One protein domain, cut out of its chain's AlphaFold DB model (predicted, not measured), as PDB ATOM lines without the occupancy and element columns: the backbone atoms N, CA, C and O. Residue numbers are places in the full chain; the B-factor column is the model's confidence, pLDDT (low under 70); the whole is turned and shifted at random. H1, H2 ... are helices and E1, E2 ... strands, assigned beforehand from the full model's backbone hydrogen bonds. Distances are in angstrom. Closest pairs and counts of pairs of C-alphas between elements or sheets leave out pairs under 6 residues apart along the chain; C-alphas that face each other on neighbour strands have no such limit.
ATOM      1  N   GLY A  14       0.791  -1.067  77.938       70.56
ATOM      2  CA  GLY A  14       1.417  -0.454  79.103       70.56
ATOM      3  C   GLY A  14       1.807  -1.530  80.110       70.56
ATOM      4  O   GLY A  14       2.056  -2.674  79.737       70.56
ATOM      5  N   THR A  15       1.855  -1.166  81.386       64.50
ATOM      6  CA  THR A  15       2.007  -2.108  82.502       64.50
ATOM      7  C   THR A  15       1.193  -1.650  83.687       64.50
ATOM      8  O   THR A  15       1.295  -0.482  84.065       64.50
ATOM      9  N   SER A  16       0.477  -2.579  84.307       67.88
ATOM     10  CA  SER A  16       0.034  -2.460  85.688       67.88
ATOM     11  C   SER A  16       0.972  -3.276  86.579       67.88
ATOM     12  O   SER A  16       1.650  -4.207  86.139       67.88
ATOM     13  N   ALA A  17       1.071  -2.895  87.843       59.69
ATOM     14  CA  ALA A  17       1.797  -3.667  88.834       59.69
ATOM     15  C   ALA A  17       1.023  -3.609  90.143       59.69
ATOM     16  O   ALA A  17       0.508  -2.550  90.503       59.69
ATOM     17  N   THR A  18       0.956  -4.742  90.822       63.75
ATOM     18  CA  THR A  18       0.466  -4.887  92.188       63.75
ATOM     19  C   THR A  18       1.592  -5.504  93.016       63.75
ATOM     20  O   THR A  18       2.463  -6.194  92.491       63.75
ATOM     21  N   ALA A  19       1.635  -5.223  94.308       58.16
ATOM     22  CA  ALA A  19       2.597  -5.828  95.215       58.16
ATOM     23  C   ALA A  19       1.814  -6.269  96.438       58.16
ATOM     24  O   ALA A  19       1.018  -5.493  96.969       58.16
ATOM     25  N   GLU A  20       2.015  -7.514  96.840       61.34
ATOM     26  CA  GLU A  20       1.337  -8.117  97.975       61.34
ATOM     27  C   GLU A  20       2.413  -8.705  98.890       61.34
ATOM     28  O   GLU A  20       3.320  -9.412  98.462       61.34
ATOM     29  N   VAL A  21       2.368  -8.368 100.177       61.38
ATOM     30  CA  VAL A  21       3.319  -8.928 101.143       61.38
ATOM     31  C   VAL A  21       2.866 -10.356 101.458       61.38
ATOM     32  O   VAL A  21       1.880 -10.550 102.166       61.38
ATOM     33  N   GLU A  22       3.560 -11.351 100.898       61.03
ATOM     34  CA  GLU A  22       3.203 -12.772 101.022       61.03
ATOM     35  C   GLU A  22       3.405 -13.334 102.431       61.03
ATOM     36  O   GLU A  22       2.631 -14.184 102.876       61.03
ATOM     37  N   SER A  23       4.426 -12.858 103.148       59.78
ATOM     38  CA  SER A  23       4.772 -13.356 104.476       59.78
ATOM     39  C   SER A  23       5.038 -12.219 105.456       59.78
ATOM     40  O   SER A  23       5.724 -11.246 105.154       59.78
ATOM     41  N   THR A  24       4.499 -12.369 106.665       55.91
ATOM     42  CA  THR A  24       4.757 -11.492 107.818       55.91
ATOM     43  C   THR A  24       5.893 -11.988 108.702       55.91
ATOM     44  O   THR A  24       6.192 -11.358 109.717       55.91
ATOM     45  N   ASP A  25       6.485 -13.133 108.361       60.69
ATOM     46  CA  ASP A  25       7.548 -13.742 109.146       60.69
ATOM     47  C   ASP A  25       8.889 -13.126 108.738       60.69
ATOM     48  O   ASP A  25       9.475 -13.472 107.713       60.69
ATOM     49  N   PHE A  26       9.345 -12.167 109.545       68.88
ATOM     50  CA  PHE A  26      10.686 -11.591 109.455       68.88
ATOM     51  C   PHE A  26      11.718 -12.633 109.867       68.88
ATOM     52  O   PHE A  26      11.538 -13.317 110.879       68.88
ATOM     53  N   ASP A  27      12.836 -12.694 109.152       71.88
ATOM     54  CA  ASP A  27      14.010 -13.374 109.684       71.88
ATOM     55  C   ASP A  27      14.580 -12.509 110.816       71.88
ATOM     56  O   ASP A  27      15.144 -11.441 110.595       71.88
ATOM     57  N   GLU A  28      14.398 -12.944 112.062       69.31
ATOM     58  CA  GLU A  28      14.836 -12.206 113.256       69.31
ATOM     59  C   GLU A  28      16.363 -12.172 113.415       69.31
ATOM     60  O   GLU A  28      16.885 -11.390 114.203       69.31
ATOM     61  N   SER A  29      17.094 -12.984 112.648       74.62
ATOM     62  CA  SER A  29      18.556 -13.007 112.649       74.62
ATOM     63  C   SER A  29      19.178 -12.073 111.610       74.62
ATOM     64  O   SER A  29      20.301 -11.606 111.816       74.62
ATOM     65  N   THR A  30      18.469 -11.789 110.512       79.94
ATOM     66  CA  THR A  30      18.947 -10.905 109.433       79.94
ATOM     67  C   THR A  30      18.151  -9.608 109.305       79.94
ATOM     68  O   THR A  30      18.626  -8.663 108.685       79.94
ATOM     69  N   GLY A  31      16.972  -9.529 109.922       79.00
ATOM     70  CA  GLY A  31      16.042  -8.413 109.784       79.00
ATOM     71  C   GLY A  31      15.430  -8.309 108.389       79.00
ATOM     72  O   GLY A  31      14.993  -7.230 107.990       79.00
ATOM     73  N   GLU A  32      15.429  -9.406 107.635       85.12
ATOM     74  CA  GLU A  32      14.930  -9.452 106.266       85.12
ATOM     75  C   GLU A  32      13.450  -9.854 106.220       85.12
ATOM     76  O   GLU A  32      12.964 -10.635 107.042       85.12
ATOM     77  N   MET A  33      12.732  -9.314 105.236       80.19
ATOM     78  CA  MET A  33      11.351  -9.669 104.918       80.19
ATOM     79  C   MET A  33      11.213 -10.089 103.457       80.19
ATOM     80  O   MET A  33      11.888  -9.550 102.576       80.19
ATOM     81  N   GLU A  34      10.293 -11.014 103.203       82.56
ATOM     82  CA  GLU A  34       9.937 -11.467 101.860       82.56
ATOM     83  C   GLU A  34       8.681 -10.741 101.371       82.56
ATOM     84  O   GLU A  34       7.641 -10.738 102.032       82.56
ATOM     85  N   VAL A  35       8.773 -10.109 100.201       78.56
ATOM     86  CA  VAL A  35       7.658  -9.397  99.565       78.56
ATOM     87  C   VAL A  35       7.454  -9.924  98.162       78.56
ATOM     88  O   VAL A  35       8.376  -9.879  97.347       78.56
ATOM     89  N   GLU A  36       6.242 -10.372  97.854       82.25
ATOM     90  CA  GLU A  36       5.885 -10.799  96.510       82.25
ATOM     91  C   GLU A  36       5.418  -9.602  95.688       82.25
ATOM     92  O   GLU A  36       4.618  -8.758  96.103       82.25
ATOM     93  N   ILE A  37       5.951  -9.488  94.482       79.69
ATOM     94  CA  ILE A  37       5.602  -8.401  93.583       79.69
ATOM     95  C   ILE A  37       5.060  -9.031  92.315       79.69
ATOM     96  O   ILE A  37       5.752  -9.785  91.629       79.69
ATOM     97  N   ARG A  38       3.824  -8.671  91.968       83.81
ATOM     98  CA  ARG A  38       3.140  -9.145  90.769       83.81
ATOM     99  C   ARG A  38       3.045  -8.029  89.740       83.81
ATOM    100  O   ARG A  38       2.284  -7.072  89.860       83.81
ATOM    101  N   MET A  39       3.803  -8.157  88.665       83.88
ATOM    102  CA  MET A  39       3.696  -7.267  87.514       83.88
ATOM    103  C   MET A  39       2.834  -7.896  86.430       83.88
ATOM    104  O   MET A  39       3.030  -9.053  86.069       83.88
ATOM    105  N   VAL A  40       1.922  -7.111  85.854       83.75
ATOM    106  CA  VAL A  40       1.041  -7.555  84.772       83.75
ATOM    107  C   VAL A  40       1.220  -6.646  83.563       83.75
ATOM    108  O   VAL A  40       1.079  -5.421  83.606       83.75
ATOM    109  N   LEU A  41       1.557  -7.254  82.431       79.44
ATOM    110  CA  LEU A  41       1.609  -6.549  81.163       79.44
ATOM    111  C   LEU A  41       0.185  -6.465  80.606       79.44
ATOM    112  O   LEU A  41      -0.347  -7.472  80.150       79.44
ATOM    113  N   CYS A  42      -0.429  -5.282  80.605       78.44
ATOM    114  CA  CYS A  42      -1.821  -5.103  80.185       78.44
ATOM    115  C   CYS A  42      -2.002  -3.996  79.135       78.44
ATOM    116  O   CYS A  42      -1.146  -3.127  78.922       78.44
ATOM    117  N   CYS A  43      -3.122  -4.040  78.414       79.44
ATOM    118  CA  CYS A  43      -3.490  -2.983  77.481       79.44
ATOM    119  C   CYS A  43      -4.065  -1.775  78.224       79.44
ATOM    120  O   CYS A  43      -5.082  -1.909  78.886       79.44
ATOM    121  N   GLU A  44      -3.522  -0.579  77.986       73.38
ATOM    122  CA  GLU A  44      -3.977   0.668  78.632       73.38
ATOM    123  C   GLU A  44      -5.428   1.071  78.302       73.38
ATOM    124  O   GLU A  44      -5.967   1.980  78.925       73.38
ATOM    125  N   ASN A  45      -6.045   0.464  77.281       79.94
ATOM    126  CA  ASN A  45      -7.367   0.859  76.784       79.94
ATOM    127  C   ASN A  45      -8.457  -0.207  76.973       79.94
ATOM    128  O   ASN A  45      -9.632   0.141  77.037       79.94
ATOM    129  N   CYS A  46      -8.105  -1.494  76.998       78.38
ATOM    130  CA  CYS A  46      -9.080  -2.578  77.177       78.38
ATOM    131  C   CYS A  46      -8.758  -3.507  78.350       78.38
ATOM    132  O   CYS A  46      -9.421  -4.531  78.480       78.38
ATOM    133  N   ASP A  47      -7.733  -3.181  79.145       75.06
ATOM    134  CA  ASP A  47      -7.259  -3.936  80.315       75.06
ATOM    135  C   ASP A  47      -6.944  -5.413  80.041       75.06
ATOM    136  O   ASP A  47      -6.787  -6.218  80.952       75.06
ATOM    137  N   HIS A  48      -6.805  -5.780  78.768       80.00
ATOM    138  CA  HIS A  48      -6.454  -7.130  78.367       80.00
ATOM    139  C   HIS A  48      -5.044  -7.470  78.859       80.00
ATOM    140  O   HIS A  48      -4.085  -6.772  78.510       80.00
ATOM    141  N   GLU A  49      -4.926  -8.529  79.655       82.06
ATOM    142  CA  GLU A  49      -3.669  -9.013  80.221       82.06
ATOM    143  C   GLU A  49      -2.935  -9.906  79.216       82.06
ATOM    144  O   GLU A  49      -3.507 -10.840  78.663       82.06
ATOM    145  N   PHE A  50      -1.658  -9.614  78.973       76.00
ATOM    146  CA  PHE A  50      -0.806 -10.318  78.008       76.00
ATOM    147  C   PHE A  50       0.183 -11.283  78.652       76.00
ATOM    148  O   PHE A  50       0.792 -12.086  77.948       76.00
ATOM    149  N   GLY A  51       0.402 -11.143  79.952       80.50
ATOM    150  CA  GLY A  51       1.336 -11.949  80.712       80.50
ATOM    151  C   GLY A  51       1.565 -11.355  82.088       80.50
ATOM    152  O   GLY A  51       1.404 -10.150  82.302       80.50
ATOM    153  N   GLU A  52       1.969 -12.220  83.000       85.62
ATOM    154  CA  GLU A  52       2.302 -11.868  84.369       85.62
ATOM    155  C   GLU A  52       3.750 -12.234  84.670       85.62
ATOM    156  O   GLU A  52       4.385 -13.026  83.968       85.62
ATOM    157  N   PHE A  53       4.284 -11.582  85.688       83.31
ATOM    158  CA  PHE A  53       5.544 -11.933  86.297       83.31
ATOM    159  C   PHE A  53       5.394 -11.758  87.798       83.31
ATOM    160  O   PHE A  53       4.994 -10.686  88.256       83.31
ATOM    161  N   VAL A  54       5.708 -12.817  88.528       85.31
ATOM    162  CA  VAL A  54       5.648 -12.865  89.983       85.31
ATOM    163  C   VAL A  54       7.043 -13.218  90.472       85.31
ATOM    164  O   VAL A  54       7.656 -14.153  89.953       85.31
ATOM    165  N   ASP A  55       7.558 -12.439  91.412       84.00
ATOM    166  CA  ASP A  55       8.857 -12.683  92.031       84.00
ATOM    167  C   ASP A  55       8.836 -12.226  93.484       84.00
ATOM    168  O   ASP A  55       8.106 -11.299  93.851       84.00
ATOM    169  N   THR A  56       9.668 -12.872  94.290       83.62
ATOM    170  CA  THR A  56       9.792 -12.602  95.718       83.62
ATOM    171  C   THR A  56      11.065 -11.801  95.948       83.62
ATOM    172  O   THR A  56      12.181 -12.263  95.709       83.62
ATOM    173  N   SER A  57      10.906 -10.568  96.417       80.06
ATOM    174  CA  SER A  57      12.010  -9.706  96.815       80.06
ATOM    175  C   SER A  57      12.288  -9.877  98.305       80.06
ATOM    176  O   SER A  57      11.411  -9.618  99.125       80.06
ATOM    177  N   ILE A  58      13.526 -10.228  98.651       84.38
ATOM    178  CA  ILE A  58      14.031 -10.176 100.030       84.38
ATOM    179  C   ILE A  58      14.550  -8.759 100.285       84.38
ATOM    180  O   ILE A  58      15.375  -8.255  99.516       84.38
ATOM    181  N   VAL A  59      14.043  -8.095 101.325       83.62
ATOM    182  CA  VAL A  59      14.404  -6.714 101.676       83.62
ATOM    183  C   VAL A  59      14.742  -6.620 103.158       83.62
ATOM    184  O   VAL A  59      13.993  -7.102 103.998       83.62
ATOM    185  N   GLU A  60      15.858  -5.970 103.476       85.19
ATOM    186  CA  GLU A  60      16.245  -5.650 104.851       85.19
ATOM    187  C   GLU A  60      15.364  -4.521 105.413       85.19
ATOM    188  O   GLU A  60      15.136  -3.499 104.755       85.19
ATOM    189  N   VAL A  61      14.861  -4.697 106.635       87.50
ATOM    190  CA  VAL A  61      14.105  -3.670 107.355       87.50
ATOM    191  C   VAL A  61      15.078  -2.801 108.150       87.50
ATOM    192  O   VAL A  61      15.429  -3.111 109.290       87.50
ATOM    193  N   ASP A  62      15.497  -1.688 107.549       88.31
ATOM    194  CA  ASP A  62      16.452  -0.752 108.152       88.31
ATOM    195  C   ASP A  62      16.069  -0.375 109.600       88.31
ATOM    196  O   ASP A  62      15.023   0.230 109.867       88.31
ATOM    197  N   GLY A  63      16.961  -0.696 110.542       86.75
ATOM    198  CA  GLY A  63      16.821  -0.380 111.966       86.75
ATOM    199  C   GLY A  63      15.926  -1.332 112.767       86.75
ATOM    200  O   GLY A  63      15.679  -1.060 113.942       86.75
ATOM    201  N   TYR A  64      15.434  -2.426 112.172       88.44
ATOM    202  CA  TYR A  64      14.670  -3.445 112.898       88.44
ATOM    203  C   TYR A  64      15.538  -4.213 113.902       88.44
ATOM    204  O   TYR A  64      15.155  -4.309 115.063       88.44
ATOM    205  N   LEU A  65      16.726  -4.684 113.503       88.19
ATOM    206  CA  LEU A  65      17.632  -5.397 114.417       88.19
ATOM    207  C   LEU A  65      18.098  -4.508 115.578       88.19
ATOM    208  O   LEU A  65      18.032  -4.928 116.727       88.19
ATOM    209  N   ASP A  66      18.461  -3.252 115.295       89.56
ATOM    210  CA  ASP A  66      18.801  -2.275 116.339       89.56
ATOM    211  C   ASP A  66      17.629  -2.072 117.317       89.56
ATOM    212  O   ASP A  66      17.823  -1.911 118.519       89.56
ATOM    213  N   TYR A  67      16.389  -2.091 116.814       88.88
ATOM    214  CA  TYR A  67      15.200  -1.982 117.653       88.88
ATOM    215  C   TYR A  67      14.993  -3.214 118.540       88.88
ATOM    216  O   TYR A  67      14.628  -3.033 119.701       88.88
ATOM    217  N   LEU A  68      15.244  -4.426 118.032       87.44
ATOM    218  CA  LEU A  68      15.215  -5.648 118.843       87.44
ATOM    219  C   LEU A  68      16.291  -5.613 119.936       87.44
ATOM    220  O   LEU A  68      15.979  -5.828 121.103       87.44
ATOM    221  N   ASP A  69      17.525  -5.242 119.584       87.88
ATOM    222  CA  ASP A  69      18.653  -5.151 120.523       87.88
ATOM    223  C   ASP A  69      18.407  -4.132 121.652       87.88
ATOM    224  O   ASP A  69      18.866  -4.305 122.782       87.88
ATOM    225  N   GLU A  70      17.698  -3.038 121.357       90.00
ATOM    226  CA  GLU A  70      17.355  -2.008 122.343       90.00
ATOM    227  C   GLU A  70      16.110  -2.348 123.179       90.00
ATOM    228  O   GLU A  70      15.885  -1.721 124.220       90.00
ATOM    229  N   ASN A  71      15.283  -3.300 122.735       85.88
ATOM    230  CA  ASN A  71      13.990  -3.608 123.336       85.88
ATOM    231  C   ASN A  71      13.812  -5.128 123.454       85.88
ATOM    232  O   ASN A  71      13.218  -5.748 122.578       85.88
ATOM    233  N   ASP A  72      14.234  -5.702 124.585       76.50
ATOM    234  CA  ASP A  72      14.179  -7.150 124.868       76.50
ATOM    235  C   ASP A  72      12.784  -7.799 124.666       76.50
ATOM    236  O   ASP A  72      12.690  -9.004 124.459       76.50
ATOM    237  N   GLU A  73      11.688  -7.029 124.735       79.00
ATOM    238  CA  GLU A  73      10.308  -7.514 124.526       79.00
ATOM    239  C   GLU A  73       9.810  -7.336 123.073       79.00
ATOM    240  O   GLU A  73       8.692  -7.727 122.743       79.00
ATOM    241  N   ALA A  74      10.605  -6.736 122.181       76.38
ATOM    242  CA  ALA A  74      10.172  -6.413 120.822       76.38
ATOM    243  C   ALA A  74       9.974  -7.639 119.921       76.38
ATOM    244  O   ALA A  74       9.158  -7.574 119.001       76.38
ATOM    245  N   GLU A  75      10.651  -8.753 120.207       72.69
ATOM    246  CA  GLU A  75      10.428 -10.041 119.533       72.69
ATOM    247  C   GLU A  75       9.009 -10.580 119.786       72.69
ATOM    248  O   GLU A  75       8.412 -11.218 118.920       72.69
ATOM    249  N   GLU A  76       8.433 -10.275 120.954       79.94
ATOM    250  CA  GLU A  76       7.097 -10.730 121.354       79.94
ATOM    251  C   GLU A  76       5.971  -9.798 120.869       79.94
ATOM    252  O   GLU A  76       4.787 -10.117 121.024       79.94
ATOM    253  N   ASN A  77       6.312  -8.647 120.281       82.69
ATOM    254  CA  ASN A  77       5.325  -7.686 119.804       82.69
ATOM    255  C   ASN A  77       4.533  -8.220 118.604       82.69
ATOM    256  O   ASN A  77       5.063  -8.881 117.711       82.69
ATOM    257  N   GLU A  78       3.255  -7.839 118.534       82.31
ATOM    258  CA  GLU A  78       2.435  -8.077 117.347       82.31
ATOM    259  C   GLU A  78       3.029  -7.329 116.145       82.31
ATOM    260  O   GLU A  78       3.305  -6.123 116.213       82.31
ATOM    261  N   LYS A  79       3.226  -8.068 115.048       83.38
ATOM    262  CA  LYS A  79       3.769  -7.559 113.790       83.38
ATOM    263  C   LYS A  79       2.639  -7.436 112.772       83.38
ATOM    264  O   LYS A  79       1.844  -8.359 112.603       83.38
ATOM    265  N   SER A  80       2.550  -6.296 112.097       84.81
ATOM    266  CA  SER A  80       1.558  -6.057 111.040       84.81
ATOM    267  C   SER A  80       2.130  -5.163 109.942       84.81
ATOM    268  O   SER A  80       3.211  -4.593 110.101       84.81
ATOM    269  N   TYR A  81       1.427  -5.052 108.816       81.31
ATOM    270  CA  TYR A  81       1.869  -4.260 107.672       81.31
ATOM    271  C   TYR A  81       0.715  -3.502 107.016       81.31
ATOM    272  O   TYR A  81      -0.440  -3.927 107.076       81.31
ATOM    273  N   ASP A  82       1.054  -2.388 106.368       85.69
ATOM    274  CA  ASP A  82       0.154  -1.701 105.442       85.69
ATOM    275  C   ASP A  82       0.241  -2.322 104.044       85.69
ATOM    276  O   ASP A  82       1.305  -2.776 103.610       85.69
ATOM    277  N   GLU A  83      -0.865  -2.268 103.301       80.56
ATOM    278  CA  GLU A  83      -0.878  -2.588 101.871       80.56
ATOM    279  C   GLU A  83       0.232  -1.814 101.136       80.56
ATOM    280  O   GLU A  83       0.453  -0.626 101.390       80.56
ATOM    281  N   ALA A  84       0.965  -2.500 100.257       83.19
ATOM    282  CA  ALA A  84       2.084  -1.902  99.548       83.19
ATOM    283  C   ALA A  84       1.584  -0.952  98.449       83.19
ATOM    284  O   ALA A  84       0.869  -1.350  97.529       83.19
ATOM    285  N   GLU A  85       2.006   0.309  98.506       87.25
ATOM    286  CA  GLU A  85       1.760   1.274  97.436       87.25
ATOM    287  C   GLU A  85       2.728   0.999  96.282       87.25
ATOM    288  O   GLU A  85       3.941   0.960  96.495       87.25
ATOM    289  N   VAL A  86       2.212   0.824  95.059       85.69
ATOM    290  CA  VAL A  86       3.018   0.456  93.883       85.69
ATOM    291  C   VAL A  86       2.998   1.538  92.814       85.69
ATOM    292  O   VAL A  86       1.946   1.981  92.357       85.69
ATOM    293  N   GLU A  87       4.185   1.901  92.339       87.25
ATOM    294  CA  GLU A  87       4.398   2.835  91.240       87.25
ATOM    295  C   GLU A  87       5.013   2.112  90.025       87.25
ATOM    296  O   GLU A  87       6.238   1.922  89.954       87.25
ATOM    297  N   PRO A  88       4.196   1.706  89.031       81.94
ATOM    298  CA  PRO A  88       4.702   1.137  87.790       81.94
ATOM    299  C   PRO A  88       5.296   2.221  86.880       81.94
ATOM    300  O   PRO A  88       4.745   3.306  86.694       81.94
ATOM    301  N   SER A  89       6.421   1.914  86.239       84.75
ATOM    302  CA  SER A  89       7.076   2.790  85.269       84.75
ATOM    303  C   SER A  89       7.792   1.999  84.174       84.75
ATOM    304  O   SER A  89       8.132   0.831  84.337       84.75
ATOM    305  N   ILE A  90       8.060   2.644  83.035       83.88
ATOM    306  CA  ILE A  90       8.824   2.042  81.934       83.88
ATOM    307  C   ILE A  90      10.121   2.822  81.748       83.88
ATOM    308  O   ILE A  90      10.109   4.013  81.435       83.88
ATOM    309  N   GLN A  91      11.256   2.141  81.879       84.50
ATOM    310  CA  GLN A  91      12.587   2.727  81.735       84.50
ATOM    311  C   GLN A  91      13.336   2.092  80.562       84.50
ATOM    312  O   GLN A  91      13.210   0.904  80.285       84.50
ATOM    313  N   THR A  92      14.161   2.868  79.853       84.94
ATOM    314  CA  THR A  92      15.038   2.322  78.803       84.94
ATOM    315  C   THR A  92      16.481   2.302  79.293       84.94
ATOM    316  O   THR A  92      17.077   3.358  79.491       84.94
ATOM    317  N   ARG A  93      17.072   1.110  79.453       83.62
ATOM    318  CA  ARG A  93      18.470   0.922  79.880       83.62
ATOM    319  C   ARG A  93      19.226   0.153  78.792       83.62
ATOM    320  O   ARG A  93      18.776  -0.893  78.337       83.62
ATOM    321  N   LYS A  94      20.363   0.688  78.321       86.50
ATOM    322  CA  LYS A  94      21.195   0.083  77.249       86.50
ATOM    323  C   LYS A  94      20.396  -0.337  75.992       86.50
ATOM    324  O   LYS A  94      20.673  -1.368  75.388       86.50
ATOM    325  N   GLY A  95      19.385   0.450  75.608       81.88
ATOM    326  CA  GLY A  95      18.534   0.184  74.438       81.88
ATOM    327  C   GLY A  95      17.454  -0.890  74.633       81.88
ATOM    328  O   GLY A  95      16.723  -1.171  73.687       81.88
ATOM    329  N   LYS A  96      17.319  -1.463  75.835       79.75
ATOM    330  CA  LYS A  96      16.239  -2.388  76.206       79.75
ATOM    331  C   LYS A  96      15.203  -1.679  77.077       79.75
ATOM    332  O   LYS A  96      15.567  -0.834  77.896       79.75
ATOM    333  N   LYS A  97      13.923  -2.020  76.893       82.50
ATOM    334  CA  LYS A  97      12.834  -1.564  77.765       82.50
ATOM    335  C   LYS A  97      12.758  -2.458  79.001       82.50
ATOM    336  O   LYS A  97      12.719  -3.677  78.858       82.50
ATOM    337  N   TYR A  98      12.723  -1.823  80.160       84.31
ATOM    338  CA  TYR A  98      12.487  -2.413  81.466       84.31
ATOM    339  C   TYR A  98      11.161  -1.879  81.977       84.31
ATOM    340  O   TYR A  98      10.935  -0.667  81.963       84.31
ATOM    341  N   TYR A  99      10.305  -2.783  82.409       83.94
ATOM    342  CA  TYR A  99       9.126  -2.469  83.185       83.94
ATOM    343  C   TYR A  99       9.542  -2.554  84.641       83.94
ATOM    344  O   TYR A  99      10.146  -3.538  85.056       83.94
ATOM    345  N   VAL A 100       9.312  -1.482  85.379       86.19
ATOM    346  CA  VAL A 100       9.826  -1.306  86.729       86.19
ATOM    347  C   VAL A 100       8.646  -1.057  87.648       86.19
ATOM    348  O   VAL A 100       7.924  -0.086  87.434       86.19
ATOM    349  N   ALA A 101       8.468  -1.902  88.655       86.94
ATOM    350  CA  ALA A 101       7.533  -1.678  89.745       86.94
ATOM    351  C   ALA A 101       8.330  -1.291  90.984       86.94
ATOM    352  O   ALA A 101       9.128  -2.078  91.492       86.94
ATOM    353  N   LYS A 102       8.137  -0.059  91.444       89.56
ATOM    354  CA  LYS A 102       8.596   0.353  92.768       89.56
ATOM    355  C   LYS A 102       7.464   0.158  93.743       89.56
ATOM    356  O   LYS A 102       6.321   0.415  93.379       89.56
ATOM    357  N   TRP A 103       7.781  -0.255  94.954       87.94
ATOM    358  CA  TRP A 103       6.783  -0.379  95.999       87.94
ATOM    359  C   TRP A 103       7.303   0.186  97.310       87.94
ATOM    360  O   TRP A 103       8.512   0.262  97.546       87.94
ATOM    361  N   THR A 104       6.379   0.630  98.147       90.25
ATOM    362  CA  THR A 104       6.654   1.071  99.512       90.25
ATOM    363  C   THR A 104       5.560   0.537 100.421       90.25
ATOM    364  O   THR A 104       4.385   0.587 100.076       90.25
ATOM    365  N   SER A 105       5.944   0.020 101.580       89.12
ATOM    366  CA  SER A 105       5.021  -0.419 102.623       89.12
ATOM    367  C   SER A 105       5.539   0.040 103.988       89.12
ATOM    368  O   SER A 105       6.668   0.528 104.129       89.12
ATOM    369  N   LYS A 106       4.684  -0.074 105.001       89.94
ATOM    370  CA  LYS A 106       5.033   0.168 106.396       89.94
ATOM    371  C   LYS A 106       4.867  -1.111 107.184       89.94
ATOM    372  O   LYS A 106       3.834  -1.763 107.089       89.94
ATOM    373  N   VAL A 107       5.871  -1.403 107.994       87.12
ATOM    374  CA  VAL A 107       5.884  -2.503 108.950       87.12
ATOM    375  C   VAL A 107       5.716  -1.928 110.346       87.12
ATOM    376  O   VAL A 107       6.408  -0.980 110.725       87.12
ATOM    377  N   TYR A 108       4.810  -2.513 111.114       88.62
ATOM    378  CA  TYR A 108       4.512  -2.139 112.486       88.62
ATOM    379  C   TYR A 108       4.969  -3.260 113.414       88.62
ATOM    380  O   TYR A 108       4.563  -4.406 113.229       88.62
ATOM    381  N   VAL A 109       5.788  -2.923 114.410       88.00
ATOM    382  CA  VAL A 109       6.233  -3.835 115.473       88.00
ATOM    383  C   VAL A 109       5.964  -3.136 116.801       88.00
ATOM    384  O   VAL A 109       6.665  -2.189 117.171       88.00
ATOM    385  N   GLY A 110       4.894  -3.536 117.490       85.94
ATOM    386  CA  GLY A 110       4.403  -2.800 118.658       85.94
ATOM    387  C   GLY A 110       4.011  -1.361 118.288       85.94
ATOM    388  O   GLY A 110       3.184  -1.141 117.406       85.94
ATOM    389  N   GLU A 111       4.612  -0.360 118.942       86.12
ATOM    390  CA  GLU A 111       4.391   1.066 118.623       86.12
ATOM    391  C   GLU A 111       5.349   1.612 117.546       86.12
ATOM    392  O   GLU A 111       5.207   2.755 117.095       86.12
ATOM    393  N   LYS A 112       6.355   0.828 117.141       89.94
ATOM    394  CA  LYS A 112       7.387   1.256 116.197       89.94
ATOM    395  C   LYS A 112       6.939   0.998 114.760       89.94
ATOM    396  O   LYS A 112       6.380  -0.048 114.448       89.94
ATOM    397  N   VAL A 113       7.233   1.958 113.883       92.50
ATOM    398  CA  VAL A 113       6.940   1.877 112.448       92.50
ATOM    399  C   VAL A 113       8.236   1.947 111.653       92.50
ATOM    400  O   VAL A 113       9.035   2.868 111.852       92.50
ATOM    401  N   PHE A 114       8.403   1.008 110.730       90.19
ATOM    402  CA  PHE A 114       9.497   0.944 109.770       90.19
ATOM    403  C   PHE A 114       8.946   1.134 108.361       90.19
ATOM    404  O   PHE A 114       7.873   0.634 108.032       90.19
ATOM    405  N   SER A 115       9.668   1.881 107.530       90.62
ATOM    406  CA  SER A 115       9.326   2.036 106.118       90.62
ATOM    407  C   SER A 115      10.200   1.094 105.314       90.62
ATOM    408  O   SER A 115      11.421   1.171 105.407       90.62
ATOM    409  N   VAL A 116       9.576   0.257 104.499       87.69
ATOM    410  CA  VAL A 116      10.261  -0.701 103.632       87.69
ATOM    411  C   VAL A 116       9.937  -0.375 102.187       87.69
ATOM    412  O   VAL A 116       8.834   0.067 101.864       87.69
ATOM    413  N   GLN A 117      10.924  -0.524 101.316       89.75
ATOM    414  CA  GLN A 117      10.784  -0.172  99.911       89.75
ATOM    415  C   GLN A 117      11.631  -1.096  99.050       89.75
ATOM    416  O   GLN A 117      12.730  -1.494  99.436       89.75
ATOM    417  N   GLY A 118      11.143  -1.370  97.848       86.00
ATOM    418  CA  GLY A 118      11.842  -2.200  96.882       86.00
ATOM    419  C   GLY A 118      11.581  -1.760  95.449       86.00
ATOM    420  O   GLY A 118      10.696  -0.953  95.152       86.00
ATOM    421  N   GLU A 119      12.392  -2.288  94.540       88.50
ATOM    422  CA  GLU A 119      12.216  -2.131  93.099       88.50
ATOM    423  C   GLU A 119      12.342  -3.505  92.451       88.50
ATOM    424  O   GLU A 119      13.369  -4.167  92.583       88.50
ATOM    425  N   MET A 120      11.330  -3.888  91.680       86.12
ATOM    426  CA  MET A 120      11.431  -4.982  90.729       86.12
ATOM    427  C   MET A 120      11.559  -4.409  89.325       86.12
ATOM    428  O   MET A 120      10.842  -3.482  88.945       86.12
ATOM    429  N   SER A 121      12.475  -4.960  88.528       87.56
ATOM    430  CA  SER A 121      12.620  -4.580  87.125       87.56
ATOM    431  C   SER A 121      12.669  -5.807  86.238       87.56
ATOM    432  O   SER A 121      13.554  -6.647  86.396       87.56
ATOM    433  N   VAL A 122      11.774  -5.855  85.262       84.81
ATOM    434  CA  VAL A 122      11.631  -6.984  84.348       84.81
ATOM    435  C   VAL A 122      11.685  -6.515  82.907       84.81
ATOM    436  O   VAL A 122      11.188  -5.444  82.541       84.81
ATOM    437  N   THR A 123      12.322  -7.296  82.049       85.50
ATOM    438  CA  THR A 123      12.249  -7.090  80.607       85.50
ATOM    439  C   THR A 123      11.045  -7.825  80.030       85.50
ATOM    440  O   THR A 123      10.502  -8.749  80.625       85.50
ATOM    441  N   ARG A 124      10.600  -7.408  78.839       77.25
ATOM    442  CA  ARG A 124       9.434  -8.007  78.163       77.25
ATOM    443  C   ARG A 124       9.511  -9.539  78.071       77.25
ATOM    444  O   ARG A 124       8.490 -10.195  78.161       77.25
ATOM    445  N   ASP A 125      10.694 -10.072  77.797       81.56
ATOM    446  CA  ASP A 125      10.964 -11.498  77.609       81.56
ATOM    447  C   ASP A 125      10.917 -12.323  78.901       81.56
ATOM    448  O   ASP A 125      10.928 -13.543  78.810       81.56
ATOM    449  N   GLN A 126      10.867 -11.674  80.068       79.25
ATOM    450  CA  GLN A 126      10.704 -12.348  81.356       79.25
ATOM    451  C   GLN A 126       9.239 -12.559  81.733       79.25
ATOM    452  O   GLN A 126       8.970 -13.384  82.590       79.25
TER     453      GLN A 126
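AT A GLANCE: This is residues 14 to 126 of the 131 residues of an uncharacterized protein of Leptolinea sp (UniProt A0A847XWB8). Look for two twisted sheets of long strands, partly face to face and crossed like an X, E2 and E3 of the one sheet running across E6 and E7 of the other. The small helix H1 sits at one end of this long, flat body. The printed part has 113 residues, with one named helix and seven named strands in the order E1 E2 E3 H1 E4 E5 E6 E7, and its class is mostly strand. E1 - E2 - E3 is an antiparallel sheet, and E4, E5 and E7 each pair antiparallel with E6 in a branched sheet. The whole is loose, with a radius of gyration of the C-alphas of 16.5 A and spans of 51 by 30 by 16 A.

IN THESE COORDINATES: Find C-alpha 16 at (0.034, -2.460, 85.688), where E1, residues 16 to 20, begins. Next come E2, residues 32 to 42, 31.3 A long, and E3, residues 49 to 60, 31.9 A. H1 is residues 64 to 70, starting at (14.670, -3.445, 112.898), and E4 is residues 79 to 81. E5, residues 85 to 93, 24.2 A, bends by 51 degrees at residue 90. E6, residues 96 to 109, is 40.5 A long, and E7, residues 112 to 123, 36.9 A, ends at (12.249, -7.090, 80.607).

HOW THE PARTS SIT: E1, E2 and E3 form a meander, each strand the antiparallel neighbour of the one before; E5, E6 and E7 form another. In the hairpin E1 and E2, look for N 18 and O 38, 2.8 A apart; in the hairpin E2 and E3, N 37 and O 55 are 2.9 A apart. H1, with every O i to N i+4 pair within hydrogen-bond range, only grazes the branched sheet, with its residues 64 to 68. E4 and E5 lie on one side of E6 and E7 on the other side. Read N 80 and O 108 at 3.0 A for E4 and E6, N 89 and O 100 at 2.8 A for the hairpin E5 and E6, and N 105 and O 116 at 2.9 A for the hairpin E6 and E7. Between the sheets, the closest C-alphas of E1 and E5 are those of Ala 17 and Pro 88, 5.7 A apart. Those of E3 and E7 are Val 59 and Gly 118, 7.1 A apart. E2 and E5 are only just apart, at 8.5 A.

THE WHOLE: The C-alphas of Asn 45 and Asp 72 are the two farthest apart, at 53.3 A. The printed part has no cut, and E1 to E2 is its one long link, of 11 residues. Look for low confidence at residues 15 to 26 and residue 28, where pLDDT is under 70; the mean of the printed part is 81.2.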